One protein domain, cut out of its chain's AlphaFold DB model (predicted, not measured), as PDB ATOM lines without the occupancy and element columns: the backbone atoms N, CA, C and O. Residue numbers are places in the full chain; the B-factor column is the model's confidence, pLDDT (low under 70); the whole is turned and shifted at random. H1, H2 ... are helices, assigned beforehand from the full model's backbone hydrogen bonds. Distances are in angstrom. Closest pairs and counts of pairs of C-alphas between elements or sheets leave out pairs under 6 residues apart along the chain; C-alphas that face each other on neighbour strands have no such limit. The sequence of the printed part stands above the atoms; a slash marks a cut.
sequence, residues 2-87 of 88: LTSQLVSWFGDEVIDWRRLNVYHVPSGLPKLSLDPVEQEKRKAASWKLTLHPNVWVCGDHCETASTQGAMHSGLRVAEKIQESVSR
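This is residues 2 to 87 of the 88 residues of the protein "Amino_oxidase domain-containing protein" of Novipirellula aureliae (UniProt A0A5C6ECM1). Two unequal parts stand at opposite ends of an outstretched link: a small head of two short helices, H1 and H2, and a larger, loose part in which the long helix H4 has the unnamed stretch 56 to 63 folded back alongside it, with H3 standing off from H4. Residues 20 to 27 of the link stand free between the two. The printed part has 86 residues with four named helices, H1 to H4 in chain order, and no named strand; its class is all helix, though under half of the residues, 42, are in named elements. It is extended, with a radius of gyration of the C-alphas of 20.2 A and spans of 65 by 30 by 19 A.

Find C-alpha 2 at (7.614, -30.738, 24.900); from there H1 runs over residues 2 to 10, 12.1 A long. Next come H2, residues 12 to 16, 8.1 A, and H3, residues 36 to 44, 12.2 A, which begins at C-alpha 36 at (-20.893, -42.342, 9.472). H4, residues 67 to 85, runs 27.4 A to C-alpha 85 at (-30.558, -12.139, -4.666).

Look first at Val 7 and Val 14, the closest C-alphas of H1 and H2, 5.9 A apart: these helices touch. H3 is apart from H1, H2 and H4, and H4 is apart from H1 and H2. In H1, H3 and H4 every O i to N i+4 pair is within hydrogen-bond range; in H2 0 of 1 is, beside 2 of 2 O i to N i+3 pairs.

The two C-alphas farthest apart, those of Asp 12 and Arg 87, are 65.3 A apart. The printed part has no cut. The link from H1 to H2 is tight; those from H2 to H3, 19 residues, and from H3 to H4, 22 residues, are long. Look in the B-factor column for pLDDT under 70 at residues 43 to 51, of which 43 and 44 belong to H3, and at residue 87; the mean of the printed part is 86.2.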
ATOM      1  N   LEU A   2       7.311 -30.852  26.345       88.50
ATOM      2  CA  LEU A   2       7.614 -30.738  24.900       88.50
ATOM      3  C   LEU A   2       9.034 -31.213  24.542       88.50
ATOM      4  O   LEU A   2       9.186 -32.133  23.751       88.50
ATOM      5  N   THR A   3      10.073 -30.644  25.164       90.81
ATOM      6  CA  THR A   3      11.476 -31.011  24.879       90.81
ATOM      7  C   THR A   3      11.743 -32.498  25.108       90.81
ATOM      8  O   THR A   3      12.368 -33.142  24.281       90.81
ATOM      9  N   SER A   4      11.191 -33.073  26.181       94.06
ATOM     10  CA  SER A   4      11.311 -34.508  26.473       94.06
ATOM     11  C   SER A   4      10.666 -35.398  25.403       94.06
ATOM     12  O   SER A   4      11.217 -36.441  25.075       94.06
ATOM     13  N   GLN A   5       9.518 -34.997  24.838       95.25
ATOM     14  CA  GLN A   5       8.891 -35.735  23.733       95.25
ATOM     15  C   GLN A   5       9.719 -35.621  22.452       95.25
ATOM     16  O   GLN A   5       9.938 -36.620  21.776       95.25
ATOM     17  N   LEU A   6      10.229 -34.427  22.147       96.00
ATOM     18  CA  LEU A   6      11.040 -34.216  20.953       96.00
ATOM     19  C   LEU A   6      12.368 -34.984  21.008       96.00
ATOM     20  O   LEU A   6      12.721 -35.616  20.020       96.00
ATOM     21  N   VAL A   7      13.050 -35.017  22.159       97.06
ATOM     22  CA  VAL A   7      14.257 -35.844  22.348       97.06
ATOM     23  C   VAL A   7      13.951 -37.325  22.106       97.06
ATOM     24  O   VAL A   7      14.713 -38.009  21.435       97.06
ATOM     25  N   SER A   8      12.793 -37.822  22.558       97.31
ATOM     26  CA  SER A   8      12.410 -39.222  22.313       97.31
ATOM     27  C   SER A   8      12.170 -39.563  20.836       97.31
ATOM     28  O   SER A   8      12.296 -40.723  20.455       97.31
ATOM     29  N   TRP A   9      11.809 -38.578  20.008       96.44
ATOM     30  CA  TRP A   9      11.511 -38.781  18.585       96.44
ATOM     31  C   TRP A   9      12.703 -38.497  17.674       96.44
ATOM     32  O   TRP A   9      12.835 -39.139  16.637       96.44
ATOM     33  N   PHE A  10      13.550 -37.537  18.048       96.06
ATOM     34  CA  PHE A  10      14.585 -36.983  17.173       96.06
ATOM     35  C   PHE A  10      15.998 -37.028  17.777       96.06
ATOM     36  O   PHE A  10      16.950 -36.655  17.101       96.06
ATOM     37  N   GLY A  11      16.154 -37.507  19.015       96.69
ATOM     38  CA  GLY A  11      17.442 -37.612  19.700       96.69
ATOM     39  C   GLY A  11      17.907 -36.316  20.366       96.69
ATOM     40  O   GLY A  11      17.183 -35.320  20.449       96.69
ATOM     41  N   ASP A  12      19.142 -36.349  20.863       96.62
ATOM     42  CA  ASP A  12      19.686 -35.306  21.739       96.62
ATOM     43  C   ASP A  12      19.997 -33.987  21.014       96.62
ATOM     44  O   ASP A  12      20.053 -32.946  21.661       96.62
ATOM     45  N   GLU A  13      20.106 -33.979  19.679       95.19
ATOM     46  CA  GLU A  13      20.341 -32.751  18.893       95.19
ATOM     47  C   GLU A  13      19.251 -31.687  19.105       95.19
ATOM     48  O   GLU A  13      19.489 -30.488  18.948       95.19
ATOM     49  N   VAL A  14      18.045 -32.103  19.505       95.81
ATOM     50  CA  VAL A  14      16.946 -31.183  19.828       95.81
ATOM     51  C   VAL A  14      17.266 -30.287  21.026       95.81
ATOM     52  O   VAL A  14      16.690 -29.205  21.150       95.81
ATOM     53  N   ILE A  15      18.164 -30.706  21.922       93.94
ATOM     54  CA  ILE A  15      18.529 -29.934  23.119       93.94
ATOM     55  C   ILE A  15      19.075 -28.553  22.731       93.94
ATOM     56  O   ILE A  15      18.797 -27.571  23.423       93.94
ATOM     57  N   ASP A  16      19.753 -28.460  21.588       95.25
ATOM     58  CA  ASP A  16      20.342 -27.217  21.089       95.25
ATOM     59  C   ASP A  16      19.348 -26.345  20.298       95.25
ATOM     60  O   ASP A  16      19.659 -25.215  19.907       95.25
ATOM     61  N   TRP A  17      18.125 -26.826  20.051       95.06
ATOM     62  CA  TRP A  17      17.138 -26.076  19.281       95.06
ATOM     63  C   TRP A  17      16.601 -24.879  20.070       95.06
ATOM     64  O   TRP A  17      16.033 -24.997  21.160       95.06
ATOM     65  N   ARG A  18      16.665 -23.690  19.459       94.31
ATOM     66  CA  ARG A  18      16.050 -22.482  20.019       94.31
ATOM     67  C   ARG A  18      14.565 -22.411  19.666       94.31
ATOM     68  O   ARG A  18      14.198 -22.082  18.539       94.31
ATOM     69  N   ARG A  19      13.700 -22.617  20.658       92.62
ATOM     70  CA  ARG A  19      12.254 -22.368  20.534       92.62
ATOM     71  C   ARG A  19      11.989 -20.905  20.168       92.62
ATOM     72  O   ARG A  19      12.336 -20.014  20.938       92.62
ATOM     73  N   LEU A  20      11.331 -20.674  19.031       95.75
ATOM     74  CA  LEU A  20      10.906 -19.333  18.617       95.75
ATOM     75  C   LEU A  20       9.616 -18.938  19.345       95.75
ATOM     76  O   LEU A  20       9.638 -18.083  20.225       95.75
ATOM     77  N   ASN A  21       8.507 -19.627  19.058       95.56
ATOM     78  CA  ASN A  21       7.187 -19.286  19.591       95.56
ATOM     79  C   ASN A  21       6.407 -20.543  20.004       95.56
ATOM     80  O   ASN A  21       6.669 -21.642  19.520       95.56
ATOM     81  N   VAL A  22       5.436 -20.370  20.906       94.06
ATOM     82  CA  VAL A  22       4.413 -21.375  21.240       94.06
ATOM     83  C   VAL A  22       3.072 -20.670  21.241       94.06
ATOM     84  O   VAL A  22       2.912 -19.658  21.922       94.06
ATOM     85  N   TYR A  23       2.123 -21.218  20.495       95.00
ATOM     86  CA  TYR A  23       0.761 -20.712  20.435       95.00
ATOM     87  C   TYR A  23      -0.170 -21.720  21.087       95.00
ATOM     88  O   TYR A  23      -0.171 -22.897  20.732       95.00
ATOM     89  N   HIS A  24      -0.959 -21.249  22.046       95.12
ATOM     90  CA  HIS A  24      -2.019 -22.038  22.644       95.12
ATOM     91  C   HIS A  24      -3.335 -21.672  21.961       95.12
ATOM     92  O   HIS A  24      -3.775 -20.527  22.050       95.12
ATOM     93  N   VAL A  25      -3.944 -22.634  21.268       94.12
ATOM     94  CA  VAL A  25      -5.194 -22.437  20.524       94.12
ATOM     95  C   VAL A  25      -6.245 -23.408  21.079       94.12
ATOM     96  O   VAL A  25      -6.366 -24.522  20.571       94.12
ATOM     97  N   PRO A  26      -6.990 -23.025  22.139       92.06
ATOM     98  CA  PRO A  26      -7.907 -23.928  22.846       92.06
ATOM     99  C   PRO A  26      -8.979 -24.574  21.957       92.06
ATOM    100  O   PRO A  26      -9.407 -25.694  22.216       92.06
ATOM    101  N   SER A  27      -9.402 -23.878  20.899       90.69
ATOM    102  CA  SER A  27     -10.408 -24.341  19.935       90.69
ATOM    103  C   SER A  27      -9.835 -24.375  18.518       90.69
ATOM    104  O   SER A  27     -10.456 -23.889  17.580       90.69
ATOM    105  N   GLY A  28      -8.614 -24.902  18.374       91.06
ATOM    106  CA  GLY A  28      -7.891 -24.916  17.097       91.06
ATOM    107  C   GLY A  28      -8.457 -25.867  16.042       91.06
ATOM    108  O   GLY A  28      -8.122 -25.720  14.871       91.06
ATOM    109  N   LEU A  29      -9.299 -26.827  16.437       90.88
ATOM    110  CA  LEU A  29      -9.981 -27.745  15.527       90.88
ATOM    111  C   LEU A  29     -11.415 -28.018  16.002       90.88
ATOM    112  O   LEU A  29     -11.630 -28.219  17.204       90.88
ATOM    113  N   PRO A  30     -12.395 -28.085  15.084       90.19
ATOM    114  CA  PRO A  30     -13.743 -28.500  15.424       90.19
ATOM    115  C   PRO A  30     -13.769 -29.991  15.768       90.19
ATOM    116  O   PRO A  30     -13.140 -30.827  15.115       90.19
ATOM    117  N   LYS A  31     -14.552 -30.349  16.787       88.56
ATOM    118  CA  LYS A  31     -14.794 -31.749  17.137       88.56
ATOM    119  C   LYS A  31     -15.837 -32.328  16.186       88.56
ATOM    120  O   LYS A  31     -17.028 -32.070  16.340       88.56
ATOM    121  N   LEU A  32     -15.388 -33.117  15.215       85.12
ATOM    122  CA  LEU A  32     -16.269 -33.808  14.275       85.12
ATOM    123  C   LEU A  32     -16.477 -35.265  14.694       85.12
ATOM    124  O   LEU A  32     -15.538 -35.944  15.107       85.12
ATOM    125  N   SER A  33     -17.715 -35.746  14.570       83.88
ATOM    126  CA  SER A  33     -18.020 -37.160  14.777       83.88
ATOM    127  C   SER A  33     -17.405 -38.014  13.665       83.88
ATOM    128  O   SER A  33     -17.466 -37.658  12.482       83.88
ATOM    129  N   LEU A  34     -16.832 -39.154  14.055       83.94
ATOM    130  CA  LEU A  34     -16.411 -40.212  13.133       83.94
ATOM    131  C   LEU A  34     -17.547 -41.195  12.817       83.94
ATOM    132  O   LEU A  34     -17.373 -42.062  11.968       83.94
ATOM    133  N   ASP A  35     -18.699 -41.049  13.476       90.94
ATOM    134  CA  ASP A  35     -19.887 -41.839  13.177       90.94
ATOM    135  C   ASP A  35     -20.381 -41.538  11.744       90.94
ATOM    136  O   ASP A  35     -20.653 -40.372  11.430       90.94
ATOM    137  N   PRO A  36     -20.504 -42.550  10.866       84.31
ATOM    138  CA  PRO A  36     -20.893 -42.342   9.472       84.31
ATOM    139  C   PRO A  36     -22.279 -41.710   9.299       84.31
ATOM    140  O   PRO A  36     -22.477 -40.914   8.382       84.31
ATOM    141  N   VAL A  37     -23.234 -42.024  10.181       85.25
ATOM    142  CA  VAL A  37     -24.594 -41.473  10.126       85.25
ATOM    143  C   VAL A  37     -24.563 -39.988  10.466       85.25
ATOM    144  O   VAL A  37     -25.166 -39.179   9.764       85.25
ATOM    145  N   GLU A  38     -23.814 -39.603  11.497       79.94
ATOM    146  CA  GLU A  38     -23.630 -38.193  11.858       79.94
ATOM    147  C   GLU A  38     -22.828 -37.417  10.804       79.94
ATOM    148  O   GLU A  38     -23.076 -36.232  10.570       79.94
ATOM    149  N   GLN A  39     -21.886 -38.066  10.116       78.62
ATOM    150  CA  GLN A  39     -21.187 -37.461   8.983       78.62
ATOM    151  C   GLN A  39     -22.119 -37.194   7.805       78.62
ATOM    152  O   GLN A  39     -22.081 -36.099   7.243       78.62
ATOM    153  N   GLU A  40     -22.968 -38.156   7.456       76.94
ATOM    154  CA  GLU A  40     -23.909 -38.009   6.350       76.94
ATOM    155  C   GLU A  40     -24.985 -36.970   6.672       76.94
ATOM    156  O   GLU A  40     -25.252 -36.080   5.865       76.94
ATOM    157  N   LYS A  41     -25.508 -36.979   7.906       75.44
ATOM    158  CA  LYS A  41     -26.392 -35.922   8.406       75.44
ATOM    159  C   LYS A  41     -25.749 -34.554   8.314       75.44
ATOM    160  O   LYS A  41     -26.452 -33.623   7.986       75.44
ATOM    161  N   ARG A  42     -24.452 -34.391   8.577       74.88
ATOM    162  CA  ARG A  42     -23.794 -33.077   8.505       74.88
ATOM    163  C   ARG A  42     -23.606 -32.587   7.066       74.88
ATOM    164  O   ARG A  42     -23.745 -31.398   6.816       74.88
ATOM    165  N   LYS A  43     -23.345 -33.495   6.120       69.94
ATOM    166  CA  LYS A  43     -23.353 -33.166   4.682       69.94
ATOM    167  C   LYS A  43     -24.757 -32.785   4.200       69.94
ATOM    168  O   LYS A  43     -24.897 -31.895   3.365       69.94
ATOM    169  N   ALA A  44     -25.782 -33.466   4.720       66.56
ATOM    170  CA  ALA A  44     -27.183 -33.280   4.342       66.56
ATOM    171  C   ALA A  44     -27.891 -32.143   5.100       66.56
ATOM    172  O   ALA A  44     -28.828 -31.547   4.569       66.56
ATOM    173  N   ALA A  45     -27.456 -31.835   6.327       60.62
ATOM    174  CA  ALA A  45     -27.933 -30.752   7.178       60.62
ATOM    175  C   ALA A  45     -27.453 -29.451   6.554       60.62
ATOM    176  O   ALA A  45     -26.384 -28.921   6.842       60.62
ATOM    177  N   SER A  46     -28.274 -29.027   5.605       53.59
ATOM    178  CA  SER A  46     -28.213 -27.808   4.837       53.59
ATOM    179  C   SER A  46     -27.474 -26.692   5.565       53.59
ATOM    180  O   SER A  46     -27.889 -26.239   6.625       53.59
ATOM    181  N   TRP A  47     -26.460 -26.172   4.890       60.50
ATOM    182  CA  TRP A  47     -25.900 -24.813   4.892       60.50
ATOM    183  C   TRP A  47     -26.821 -23.629   5.257       60.50
ATOM    184  O   TRP A  47     -26.346 -22.500   5.403       60.50
ATOM    185  N   LYS A  48     -28.128 -23.859   5.383       54.31
ATOM    186  CA  LYS A  48     -29.109 -22.954   5.955       54.31
ATOM    187  C   LYS A  48     -29.279 -23.333   7.419       54.31
ATOM    188  O   LYS A  48     -29.932 -24.324   7.743       54.31
ATOM    189  N   LEU A  49     -28.732 -22.509   8.305       55.69
ATOM    190  CA  LEU A  49     -29.215 -22.509   9.675       55.69
ATOM    191  C   LEU A  49     -30.716 -22.211   9.589       55.69
ATOM    192  O   LEU A  49     -31.114 -21.162   9.082       55.69
ATOM    193  N   THR A  50     -31.556 -23.112  10.085       55.25
ATOM    194  CA  THR A  50     -33.019 -22.932  10.156       55.25
ATOM    195  C   THR A  50     -33.440 -21.722  11.004       55.25
ATOM    196  O   THR A  50     -34.627 -21.455  11.149       55.25
ATOM    197  N   LEU A  51     -32.475 -20.970  11.540       60.72
ATOM    198  CA  LEU A  51     -32.654 -19.816  12.405       60.72
ATOM    199  C   LEU A  51     -33.072 -18.535  11.661       60.72
ATOM    200  O   LEU A  51     -33.742 -17.710  12.274       60.72
ATOM    201  N   HIS A  52     -32.732 -18.338  10.377       74.44
ATOM    202  CA  HIS A  52     -33.185 -17.148   9.633       74.44
ATOM    203  C   HIS A  52     -33.065 -17.305   8.100       74.44
ATOM    204  O   HIS A  52     -32.043 -17.802   7.625       74.44
ATOM    205  N   PRO A  53     -34.037 -16.833   7.286       77.19
ATOM    206  CA  PRO A  53     -34.033 -17.013   5.825       77.19
ATOM    207  C   PRO A  53     -32.822 -16.405   5.100       77.19
ATOM    208  O   PRO A  53     -32.469 -16.892   4.027       77.19
ATOM    209  N   ASN A  54     -32.183 -15.398   5.703       83.25
ATOM    210  CA  ASN A  54     -31.053 -14.655   5.132       83.25
ATOM    211  C   ASN A  54     -29.715 -14.936   5.840       83.25
ATOM    212  O   ASN A  54     -28.774 -14.163   5.687       83.25
ATOM    213  N   VAL A  55     -29.633 -15.994   6.654       86.56
ATOM    214  CA  VAL A  55     -28.396 -16.382   7.349       86.56
ATOM    215  C   VAL A  55     -27.880 -17.700   6.787       86.56
ATOM    216  O   VAL A  55     -28.616 -18.679   6.660       86.56
ATOM    217  N   TRP A  56     -26.589 -17.712   6.479       87.00
ATOM    218  CA  TRP A  56     -25.874 -18.830   5.878       87.00
ATOM    219  C   TRP A  56     -24.662 -19.166   6.735       87.00
ATOM    220  O   TRP A  56     -24.069 -18.266   7.331       87.00
ATOM    221  N   VAL A  57     -24.289 -20.445   6.800       88.00
ATOM    222  CA  VAL A  57     -23.138 -20.887   7.597       88.00
ATOM    223  C   VAL A  57     -22.112 -21.596   6.719       88.00
ATOM    224  O   VAL A  57     -22.440 -22.491   5.937       88.00
ATOM    225  N   CYS A  58     -20.862 -21.164   6.863       90.94
ATOM    226  CA  CYS A  58     -19.672 -21.736   6.246       90.94
ATOM    227  C   CYS A  58     -18.524 -21.792   7.265       90.94
ATOM    228  O   CYS A  58     -18.540 -21.097   8.284       90.94
ATOM    229  N   GLY A  59     -17.518 -22.610   6.977       90.19
ATOM    230  CA  GLY A  59     -16.372 -22.869   7.838       90.19
ATOM    231  C   GLY A  59     -15.914 -24.322   7.731       90.19
ATOM    232  O   GLY A  59     -16.588 -25.173   7.153       90.19
ATOM    233  N   ASP A  60     -14.765 -24.621   8.322       89.56
ATOM    234  CA  ASP A  60     -14.203 -25.974   8.408       89.56
ATOM    235  C   ASP A  60     -15.135 -26.964   9.139       89.56
ATOM    236  O   ASP A  60     -15.250 -28.130   8.763       89.56
ATOM    237  N   HIS A  61     -15.882 -26.493  10.139       88.25
ATOM    238  CA  HIS A  61     -16.882 -27.291  10.853       88.25
ATOM    239  C   HIS A  61     -18.094 -27.692   9.988       88.25
ATOM    240  O   HIS A  61     -18.822 -28.618  10.352       88.25
ATOM    241  N   CYS A  62     -18.324 -27.020   8.855       85.44
ATOM    242  CA  CYS A  62     -19.449 -27.305   7.966       85.44
ATOM    243  C   CYS A  62     -19.182 -28.473   7.011       85.44
ATOM    244  O   CYS A  62     -20.125 -28.981   6.413       85.44
ATOM    245  N   GLU A  63     -17.925 -28.900   6.849       82.31
ATOM    246  CA  GLU A  63     -17.555 -29.992   5.943       82.31
ATOM    247  C   GLU A  63     -16.503 -30.922   6.569       82.31
ATOM    248  O   GLU A  63     -16.822 -31.728   7.456       82.31
ATOM    249  N   THR A  64     -15.261 -30.831   6.079       85.06
ATOM    250  CA  THR A  64     -14.067 -31.456   6.652       85.06
ATOM    251  C   THR A  64     -13.299 -30.403   7.442       85.06
ATOM    252  O   THR A  64     -13.165 -29.273   6.974       85.06
ATOM    253  N   ALA A  65     -12.767 -30.785   8.610       89.81
ATOM    254  CA  ALA A  65     -11.963 -29.931   9.491       89.81
ATOM    255  C   ALA A  65     -10.594 -29.598   8.864       89.81
ATOM    256  O   ALA A  65      -9.549 -30.071   9.305       89.81
ATOM    257  N   SER A  66     -10.615 -28.860   7.760       91.12
ATOM    258  CA  SER A  66      -9.464 -28.532   6.935       91.12
ATOM    259  C   SER A  66      -9.653 -27.169   6.276       91.12
ATOM    260  O   SER A  66     -10.776 -26.706   6.066       91.12
ATOM    261  N   THR A  67      -8.544 -26.555   5.866       93.62
ATOM    262  CA  THR A  67      -8.568 -25.306   5.092       93.62
ATOM    263  C   THR A  67      -9.368 -25.455   3.796       93.62
ATOM    264  O   THR A  67     -10.130 -24.561   3.440       93.62
ATOM    265  N   GLN A  68      -9.245 -26.594   3.105       94.19
ATOM    266  CA  GLN A  68      -9.993 -26.850   1.870       94.19
ATOM    267  C   GLN A  68     -11.497 -26.975   2.128       94.19
ATOM    268  O   GLN A  68     -12.288 -26.381   1.401       94.19
ATOM    269  N   GLY A  69     -11.896 -27.668   3.200       90.06
ATOM    270  CA  GLY A  69     -13.299 -27.752   3.614       90.06
ATOM    271  C   GLY A  69     -13.893 -26.377   3.931       90.06
ATOM    272  O   GLY A  69     -14.995 -26.062   3.482       90.06
ATOM    273  N   ALA A  70     -13.135 -25.516   4.618       92.81
ATOM    274  CA  ALA A  70     -13.550 -24.141   4.881       92.81
ATOM    275  C   ALA A  70     -13.762 -23.344   3.586       92.81
ATOM    276  O   ALA A  70     -14.833 -22.765   3.398       92.81
ATOM    277  N   MET A  71     -12.784 -23.356   2.674       95.94
ATOM    278  CA  MET A  71     -12.876 -22.629   1.401       95.94
ATOM    279  C   MET A  71     -14.039 -23.124   0.539       95.94
ATOM    280  O   MET A  71     -14.823 -22.314   0.046       95.94
ATOM    281  N   HIS A  72     -14.194 -24.442   0.404       93.00
ATOM    282  CA  HIS A  72     -15.273 -25.041  -0.378       93.00
ATOM    283  C   HIS A  72     -16.653 -24.690   0.191       93.00
ATOM    284  O   HIS A  72     -17.540 -24.253  -0.545       93.00
ATOM    285  N   SER A  73     -16.816 -24.769   1.517       90.62
ATOM    286  CA  SER A  73     -18.068 -24.376   2.169       90.62
ATOM    287  C   SER A  73     -18.416 -22.897   1.949       90.62
ATOM    288  O   SER A  73     -19.591 -22.561   1.791       90.62
ATOM    289  N   GLY A  74     -17.405 -22.020   1.909       93.75
ATOM    290  CA  GLY A  74     -17.564 -20.594   1.638       93.75
ATOM    291  C   GLY A  74     -18.001 -20.323   0.201       93.75
ATOM    292  O   GLY A  74     -18.959 -19.580  -0.007       93.75
ATOM    293  N   LEU A  75     -17.366 -20.978  -0.777       94.69
ATOM    294  CA  LEU A  75     -17.746 -20.876  -2.189       94.69
ATOM    295  C   LEU A  75     -19.209 -21.286  -2.396       94.69
ATOM    296  O   LEU A  75     -19.997 -20.533  -2.964       94.69
ATOM    297  N   ARG A  76     -19.599 -22.429  -1.827       89.94
ATOM    298  CA  ARG A  76     -20.972 -22.936  -1.889       89.94
ATOM    299  C   ARG A  76     -21.993 -21.971  -1.274       89.94
ATOM    300  O   ARG A  76     -23.103 -21.840  -1.786       89.94
ATOM    301  N   VAL A  77     -21.662 -21.308  -0.161       91.50
ATOM    302  CA  VAL A  77     -22.538 -20.281   0.435       91.50
ATOM    303  C   VAL A  77     -22.638 -19.047  -0.464       91.50
ATOM    304  O   VAL A  77     -23.739 -18.529  -0.648       91.50
ATOM    305  N   ALA A  78     -21.531 -18.601  -1.059       93.38
ATOM    306  CA  ALA A  78     -21.523 -17.454  -1.964       93.38
ATOM    307  C   ALA A  78     -22.425 -17.678  -3.192       93.38
ATOM    308  O   ALA A  78     -23.250 -16.818  -3.504       93.38
ATOM    309  N   GLU A  79     -22.344 -18.853  -3.824       92.25
ATOM    310  CA  GLU A  79     -23.221 -19.244  -4.940       92.25
ATOM    311  C   GLU A  79     -24.700 -19.166  -4.545       92.25
ATOM    312  O   GLU A  79     -25.534 -18.614  -5.264       92.25
ATOM    313  N   LYS A  80     -25.038 -19.659  -3.351       87.56
ATOM    314  CA  LYS A  80     -26.418 -19.657  -2.865       87.56
ATOM    315  C   LYS A  80     -26.948 -18.261  -2.537       87.56
ATOM    316  O   LYS A  80     -28.129 -18.000  -2.765       87.56
ATOM    317  N   ILE A  81     -26.098 -17.367  -2.035       89.75
ATOM    318  CA  ILE A  81     -26.449 -15.955  -1.834       89.75
ATOM    319  C   ILE A  81     -26.699 -15.281  -3.187       89.75
ATOM    320  O   ILE A  81     -27.700 -14.584  -3.356       89.75
ATOM    321  N   GLN A  82     -25.840 -15.524  -4.179       93.00
ATOM    322  CA  GLN A  82     -26.026 -14.994  -5.530       93.00
ATOM    323  C   GLN A  82     -27.358 -15.468  -6.136       93.00
ATOM    324  O   GLN A  82     -28.126 -14.664  -6.674       93.00
ATOM    325  N   GLU A  83     -27.681 -16.755  -5.984       88.88
ATOM    326  CA  GLU A  83     -28.965 -17.331  -6.393       88.88
ATOM    327  C   GLU A  83     -30.172 -16.735  -5.656       88.88
ATOM    328  O   GLU A  83     -31.259 -16.698  -6.235       88.88
ATOM    329  N   SER A  84     -30.043 -16.332  -4.385       85.56
ATOM    330  CA  SER A  84     -31.170 -15.787  -3.619       85.56
ATOM    331  C   SER A  84     -31.459 -14.332  -3.976       85.56
ATOM    332  O   SER A  84     -32.621 -13.944  -4.049       85.56
ATOM    333  N   VAL A  85     -30.416 -13.539  -4.237       83.62
ATOM    334  CA  VAL A  85     -30.558 -12.139  -4.666       83.62
ATOM    335  C   VAL A  85     -31.124 -12.053  -6.085       83.62
ATOM    336  O   VAL A  85     -31.972 -11.215  -6.349       83.62
ATOM    337  N   SER A  86     -30.737 -12.970  -6.977       76.19
ATOM    338  CA  SER A  86     -31.192 -12.974  -8.381       76.19
ATOM    339  C   SER A  86     -32.668 -13.365  -8.574       76.19
ATOM    340  O   SER A  86     -33.177 -13.300  -9.689       76.19
ATOM    341  N   ARG A  87     -33.348 -13.834  -7.518       60.31
ATOM    342  CA  ARG A  87     -34.775 -14.217  -7.530       60.31
ATOM    343  C   ARG A  87     -35.699 -13.134  -6.959       60.31
ATOM    344  O   ARG A  87     -36.898 -13.387  -6.853       60.31
TER     345      ARG A  87